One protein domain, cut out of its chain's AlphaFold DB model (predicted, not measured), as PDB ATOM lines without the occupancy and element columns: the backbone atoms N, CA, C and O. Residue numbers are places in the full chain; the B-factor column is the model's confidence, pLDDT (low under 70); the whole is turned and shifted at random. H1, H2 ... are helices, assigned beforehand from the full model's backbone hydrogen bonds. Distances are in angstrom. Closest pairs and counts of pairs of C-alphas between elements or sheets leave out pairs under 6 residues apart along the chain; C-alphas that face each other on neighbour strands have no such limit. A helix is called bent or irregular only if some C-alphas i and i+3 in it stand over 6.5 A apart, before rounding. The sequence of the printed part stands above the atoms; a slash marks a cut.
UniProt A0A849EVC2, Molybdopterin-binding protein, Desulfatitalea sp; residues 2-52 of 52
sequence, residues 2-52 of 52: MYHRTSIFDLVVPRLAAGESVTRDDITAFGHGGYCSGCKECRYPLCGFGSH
ATOM      1  N   MET A   2      28.276  13.092 -11.755       40.28
ATOM      2  CA  MET A   2      28.512  11.757 -11.190       40.28
ATOM      3  C   MET A   2      29.989  11.389 -11.384       40.28
ATOM      4  O   MET A   2      30.365  10.879 -12.433       40.28
ATOM      5  N   TYR A   3      30.832  11.691 -10.396       42.56
ATOM      6  CA  TYR A   3      32.207  11.189 -10.337       42.56
ATOM      7  C   TYR A   3      32.187   9.790  -9.729       42.56
ATOM      8  O   TYR A   3      32.287   9.618  -8.517       42.56
ATOM      9  N   HIS A   4      32.034   8.786 -10.585       60.78
ATOM     10  CA  HIS A   4      32.325   7.405 -10.233       60.78
ATOM     11  C   HIS A   4      33.580   6.970 -10.990       60.78
ATOM     12  O   HIS A   4      33.827   7.434 -12.101       60.78
ATOM     13  N   ARG A   5      34.394   6.096 -10.386       63.94
ATOM     14  CA  ARG A   5      35.668   5.639 -10.975       63.94
ATOM     15  C   ARG A   5      35.494   4.955 -12.337       63.94
ATOM     16  O   ARG A   5      36.450   4.901 -13.097       63.94
ATOM     17  N   THR A   6      34.293   4.451 -12.614       68.06
ATOM     18  CA  THR A   6      33.887   3.938 -13.920       68.06
ATOM     19  C   THR A   6      32.562   4.575 -14.319       68.06
ATOM     20  O   THR A   6      31.687   4.752 -13.468       68.06
ATOM     21  N   SER A   7      32.414   4.925 -15.592       73.75
ATOM     22  CA  SER A   7      31.212   5.549 -16.149       73.75
ATOM     23  C   SER A   7      30.738   4.821 -17.404       73.75
ATOM     24  O   SER A   7      31.443   3.978 -17.955       73.75
ATOM     25  N   ILE A   8      29.567   5.210 -17.912       76.75
ATOM     26  CA  ILE A   8      29.050   4.747 -19.207       76.75
ATOM     27  C   ILE A   8      30.043   4.957 -20.365       76.75
ATOM     28  O   ILE A   8      30.029   4.197 -21.330       76.75
ATOM     29  N   PHE A   9      30.952   5.933 -20.270       78.44
ATOM     30  CA  PHE A   9      31.975   6.145 -21.296       78.44
ATOM     31  C   PHE A   9      32.969   4.985 -21.391       78.44
ATOM     32  O   PHE A   9      33.408   4.680 -22.495       78.44
ATOM     33  N   ASP A  10      33.255   4.282 -20.292       76.81
ATOM     34  CA  ASP A  10      34.125   3.096 -20.319       76.81
ATOM     35  C   ASP A  10      33.482   1.931 -21.088       76.81
ATOM     36  O   ASP A  10      34.180   1.042 -21.570       76.81
ATOM     37  N   LEU A  11      32.150   1.948 -21.229       77.00
ATOM     38  CA  LEU A  11      31.377   0.967 -21.991       77.00
ATOM     39  C   LEU A  11      31.269   1.370 -23.470       77.00
ATOM     40  O   LEU A  11      31.441   0.543 -24.362       77.00
ATOM     41  N   VAL A  12      30.989   2.651 -23.735       82.38
ATOM     42  CA  VAL A  12      30.649   3.168 -25.072       82.38
ATOM     43  C   VAL A  12      31.884   3.509 -25.907       82.38
ATOM     44  O   VAL A  12      31.919   3.205 -27.099       82.38
ATOM     45  N   VAL A  13      32.910   4.126 -25.311       85.56
ATOM     46  CA  VAL A  13      34.091   4.614 -26.047       85.56
ATOM     47  C   VAL A  13      34.855   3.481 -26.748       85.56
ATOM     48  O   VAL A  13      35.173   3.654 -27.925       85.56
ATOM     49  N   PRO A  14      35.107   2.313 -26.120       82.75
ATOM     50  CA  PRO A  14      35.767   1.202 -26.805       82.75
ATOM     51  C   PRO A  14      34.972   0.676 -28.007       82.75
ATOM     52  O   PRO A  14      35.568   0.375 -29.037       82.75
ATOM     53  N   ARG A  15      33.636   0.620 -27.903       84.50
ATOM     54  CA  ARG A  15      32.747   0.154 -28.982       84.50
ATOM     55  C   ARG A  15      32.780   1.110 -30.173       84.50
ATOM     56  O   ARG A  15      32.979   0.681 -31.305       84.50
ATOM     57  N   LEU A  16      32.704   2.418 -29.917       87.19
ATOM     58  CA  LEU A  16      32.845   3.438 -30.965       87.19
ATOM     59  C   LEU A  16      34.222   3.382 -31.642       87.19
ATOM     60  O   LEU A  16      34.308   3.472 -32.864       87.19
ATOM     61  N   ALA A  17      35.296   3.207 -30.865       88.06
ATOM     62  CA  ALA A  17      36.652   3.073 -31.399       88.06
ATOM     63  C   ALA A  17      36.839   1.793 -32.236       88.06
ATOM     64  O   ALA A  17      37.627   1.790 -33.178       88.06
ATOM     65  N   ALA A  18      36.089   0.732 -31.928       90.25
ATOM     66  CA  ALA A  18      36.021  -0.494 -32.721       90.25
ATOM     67  C   ALA A  18      35.133  -0.367 -33.979       90.25
ATOM     68  O   ALA A  18      35.029  -1.317 -34.753       90.25
ATOM     69  N   GLY A  19      34.500   0.792 -34.206       89.69
ATOM     70  CA  GLY A  19      33.575   1.013 -35.320       89.69
ATOM     71  C   GLY A  19      32.192   0.390 -35.109       89.69
ATOM     72  O   GLY A  19      31.400   0.327 -36.049       89.69
ATOM     73  N   GLU A  20      31.879  -0.066 -33.893       89.56
ATOM     74  CA  GLU A  20      30.547  -0.559 -33.561       89.56
ATOM     75  C   GLU A  20      29.547   0.598 -33.501       89.56
ATOM     76  O   GLU A  20      29.812   1.680 -32.965       89.56
ATOM     77  N   SER A  21      28.352   0.347 -34.028       89.00
ATOM     78  CA  SER A  21      27.235   1.281 -33.925       89.00
ATOM     79  C   SER A  21      26.611   1.167 -32.538       89.00
ATOM     80  O   SER A  21      26.008   0.147 -32.218       89.00
ATOM     81  N   VAL A  22      26.743   2.212 -31.724       85.38
ATOM     82  CA  VAL A  22      26.077   2.300 -30.418       85.38
ATOM     83  C   VAL A  22      24.719   2.972 -30.603       85.38
ATOM     84  O   VAL A  22      24.637   4.101 -31.090       85.38
ATOM     85  N   THR A  23      23.645   2.279 -30.230       88.31
ATOM     86  CA  THR A  23      22.269   2.768 -30.362       88.31
ATOM     87  C   THR A  23      21.792   3.482 -29.096       88.31
ATOM     88  O   THR A  23      22.394   3.402 -28.023       88.31
ATOM     89  N   ARG A  24      20.666   4.198 -29.201       84.81
ATOM     90  CA  ARG A  24      20.017   4.811 -28.034       84.81
ATOM     91  C   ARG A  24      19.571   3.764 -27.014       84.81
ATOM     92  O   ARG A  24      19.620   4.042 -25.816       84.81
ATOM     93  N   ASP A  25      19.172   2.589 -27.479       82.69
ATOM     94  CA  ASP A  25      18.739   1.496 -26.615       82.69
ATOM     95  C   ASP A  25      19.928   0.924 -25.833       82.69
ATOM     96  O   ASP A  25      19.794   0.737 -24.629       82.69
ATOM     97  N   ASP A  26      21.119   0.803 -26.445       79.56
ATOM     98  CA  ASP A  26      22.361   0.436 -25.735       79.56
ATOM     99  C   ASP A  26      22.665   1.421 -24.591       79.56
ATOM    100  O   ASP A  26      22.920   1.033 -23.453       79.56
ATOM    101  N   ILE A  27      22.606   2.727 -24.880       79.50
ATOM    102  CA  ILE A  27      22.879   3.781 -23.889       79.50
ATOM    103  C   ILE A  27      21.840   3.748 -22.763       79.50
ATOM    104  O   ILE A  27      22.176   3.951 -21.597       79.50
ATOM    105  N   THR A  28      20.575   3.495 -23.104       79.69
ATOM    106  CA  THR A  28      19.482   3.438 -22.128       79.69
ATOM    107  C   THR A  28      19.598   2.183 -21.260       79.69
ATOM    108  O   THR A  28      19.425   2.281 -20.048       79.69
ATOM    109  N   ALA A  29      19.996   1.042 -21.826       75.56
ATOM    110  CA  ALA A  29      20.295  -0.179 -21.079       75.56
ATOM    111  C   ALA A  29      21.447   0.033 -20.079       75.56
ATOM    112  O   ALA A  29      21.302  -0.279 -18.898       75.56
ATOM    113  N   PHE A  30      22.530   0.706 -20.491       72.88
ATOM    114  CA  PHE A  30      23.625   1.100 -19.589       72.88
ATOM    115  C   PHE A  30      23.218   2.134 -18.528       72.88
ATOM    116  O   PHE A  30      23.845   2.219 -17.476       72.88
ATOM    117  N   GLY A  31      22.182   2.936 -18.789       65.75
ATOM    118  CA  GLY A  31      21.610   3.873 -17.818       65.75
ATOM    119  C   GLY A  31      20.660   3.213 -16.811       65.75
ATOM    120  O   GLY A  31      20.511   3.712 -15.696       65.75
ATOM    121  N   HIS A  32      20.032   2.098 -17.194       62.00
ATOM    122  CA  HIS A  32      19.151   1.288 -16.347       62.00
ATOM    123  C   HIS A  32      19.911   0.190 -15.572       62.00
ATOM    124  O   HIS A  32      19.402  -0.318 -14.570       62.00
ATOM    125  N   GLY A  33      21.123  -0.167 -16.008       60.94
ATOM    126  CA  GLY A  33      21.954  -1.226 -15.441       60.94
ATOM    127  C   GLY A  33      22.886  -0.760 -14.320       60.94
ATOM    128  O   GLY A  33      23.868  -0.079 -14.571       60.94
ATOM    129  N   GLY A  34      22.584  -1.205 -13.094       62.41
ATOM    130  CA  GLY A  34      23.526  -1.430 -11.989       62.41
ATOM    131  C   GLY A  34      24.243  -0.203 -11.421       62.41
ATOM    132  O   GLY A  34      25.018   0.465 -12.079       62.41
ATOM    133  N   TYR A  35      24.111   0.056 -10.125       65.25
ATOM    134  CA  TYR A  35      25.078   0.915  -9.441       65.25
ATOM    135  C   TYR A  35      26.472   0.261  -9.500       65.25
ATOM    136  O   TYR A  35      26.625  -0.915  -9.160       65.25
ATOM    137  N   CYS A  36      27.501   1.003  -9.925       73.38
ATOM    138  CA  CYS A  36      28.874   0.503  -9.887       73.38
ATOM    139  C   CYS A  36      29.249   0.187  -8.431       73.38
ATOM    140  O   CYS A  36      29.316   1.085  -7.601       73.38
ATOM    141  N   SER A  37      29.555  -1.074  -8.116       75.75
ATOM    142  CA  SER A  37      29.800  -1.525  -6.733       75.75
ATOM    143  C   SER A  37      31.108  -1.014  -6.105       75.75
ATOM    144  O   SER A  37      31.474  -1.447  -5.016       75.75
ATOM    145  N   GLY A  38      31.845  -0.131  -6.787       77.81
ATOM    146  CA  GLY A  38      33.059   0.487  -6.248       77.81
ATOM    147  C   GLY A  38      34.216  -0.492  -6.016       77.81
ATOM    148  O   GLY A  38      35.035  -0.272  -5.126       77.81
ATOM    149  N   CYS A  39      34.290  -1.579  -6.791       79.56
ATOM    150  CA  CYS A  39      35.350  -2.581  -6.677       79.56
ATOM    151  C   CYS A  39      36.750  -1.946  -6.760       79.56
ATOM    152  O   CYS A  39      36.985  -1.013  -7.528       79.56
ATOM    153  N   LYS A  40      37.713  -2.501  -6.009       79.75
ATOM    154  CA  LYS A  40      39.113  -2.039  -6.018       79.75
ATOM    155  C   LYS A  40      39.754  -2.115  -7.412       79.75
ATOM    156  O   LYS A  40      40.570  -1.262  -7.754       79.75
ATOM    157  N   GLU A  41      39.366  -3.120  -8.192       79.38
ATOM    158  CA  GLU A  41      39.797  -3.361  -9.569       79.38
ATOM    159  C   GLU A  41      38.564  -3.523 -10.468       79.38
ATOM    160  O   GLU A  41      37.621  -4.237 -10.110       79.38
ATOM    161  N   CYS A  42      38.549  -2.827 -11.611       75.69
ATOM    162  CA  CYS A  42      37.446  -2.896 -12.567       75.69
ATOM    163  C   CYS A  42      37.546  -4.195 -13.374       75.69
ATOM    164  O   CYS A  42      38.601  -4.508 -13.916       75.69
ATOM    165  N   ARG A  43      36.443  -4.946 -13.446       76.81
ATOM    166  CA  ARG A  43      36.377  -6.255 -14.118       76.81
ATOM    167  C   ARG A  43      35.556  -6.226 -15.404       76.81
ATOM    168  O   ARG A  43      35.024  -7.250 -15.808       76.81
ATOM    169  N   TYR A  44      35.383  -5.059 -16.017       69.88
ATOM    170  CA  TYR A  44      34.693  -4.958 -17.303       69.88
ATOM    171  C   TYR A  44      35.453  -5.761 -18.383       69.88
ATOM    172  O   TYR A  44      36.681  -5.670 -18.410       69.88
ATOM    173  N   PRO A  45      34.787  -6.565 -19.246       68.69
ATOM    174  CA  PRO A  45      33.337  -6.728 -19.448       68.69
ATOM    175  C   PRO A  45      32.649  -7.795 -18.580       68.69
ATOM    176  O   PRO A  45      31.437  -7.950 -18.644       68.69
ATOM    177  N   LEU A  46      33.377  -8.497 -17.713       74.25
ATOM    178  CA  LEU A  46      32.849  -9.525 -16.799       74.25
ATOM    179  C   LEU A  46      32.102  -8.933 -15.581       74.25
ATOM    180  O   LEU A  46      31.952  -9.586 -14.547       74.25
ATOM    181  N   CYS A  47      31.671  -7.674 -15.669       74.19
ATOM    182  CA  CYS A  47      31.028  -6.930 -14.595       74.19
ATOM    183  C   CYS A  47      29.508  -6.866 -14.811       74.19
ATOM    184  O   CYS A  47      29.044  -6.524 -15.900       74.19
ATOM    185  N   GLY A  48      28.734  -7.092 -13.743       70.94
ATOM    186  CA  GLY A  48      27.267  -6.947 -13.734       70.94
ATOM    187  C   GLY A  48      26.764  -5.534 -14.069       70.94
ATOM    188  O   GLY A  48      25.604  -5.352 -14.408       70.94
ATOM    189  N   PHE A  49      27.644  -4.528 -13.994       71.50
ATOM    190  CA  PHE A  49      27.341  -3.125 -14.294       71.50
ATOM    191  C   PHE A  49      26.952  -2.871 -15.765       71.50
ATOM    192  O   PHE A  49      26.264  -1.902 -16.039       71.50
ATOM    193  N   GLY A  50      27.379  -3.715 -16.713       59.81
ATOM    194  CA  GLY A  50      27.170  -3.481 -18.153       59.81
ATOM    195  C   GLY A  50      26.641  -4.684 -18.935       59.81
ATOM    196  O   GLY A  50      26.852  -4.742 -20.140       59.81
ATOM    197  N   SER A  51      26.035  -5.669 -18.263       57.78
ATOM    198  CA  SER A  51      25.604  -6.949 -18.860       57.78
ATOM    199  C   SER A  51      24.078  -7.108 -18.989       57.78
ATOM    200  O   SER A  51      23.567  -8.225 -18.923       57.78
ATOM    201  N   HIS A  52      23.349  -6.007 -19.203       51.78
ATOM    202  CA  HIS A  52      21.893  -6.000 -19.398       51.78
ATOM    203  C   HIS A  52      21.488  -5.264 -20.668       51.78
ATOM    204  O   HIS A  52      22.151  -4.249 -20.975       51.78
TER     205      HIS A  52
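This is residues 2 to 52 of the 52 residues of the protein "Molybdopterin-binding protein" of Desulfatitalea sp (UniProt A0A849EVC2). There is little regular structure here: two short helices, H1 then H2, form a wide helical hairpin, and a long looped tail, residues 33 to 52, runs out beyond its open end and folds back. The printed part has 51 residues, 19 of them in named elements, with no named strand; the class is all helix. It is compact, with a radius of gyration of the C-alphas of 10.9 A, and spans 30 by 21 by 20 A.

Find C-alpha 8 at (29.050, 4.747, -19.207); from there H1, residues 8 to 17, runs 14.5 A. It is only just irregular: C-alphas 11 and 14 are 6.52 A apart. H2, residues 24 to 32, runs 12.2 A to C-alpha 32 at (19.151, 1.288, -16.347).

Look at Ile 8 and Phe 30, whose C-alphas, 6.5 A apart, are the closest where H1 and H2 touch. The helices run opposite ways at a shallow tilt of 28 degrees. In H2 every O i to N i+4 pair is within hydrogen-bond range; in H1, 4 of 6 are.

The farthest C-alphas, of Ser 21 and Lys 40, are 30.5 A apart. The printed part has no cut, and the H1 to H2 link is short. Residues 2 to 6, 31 to 35, 44 to 45 and 50 to 52 have pLDDT under 70.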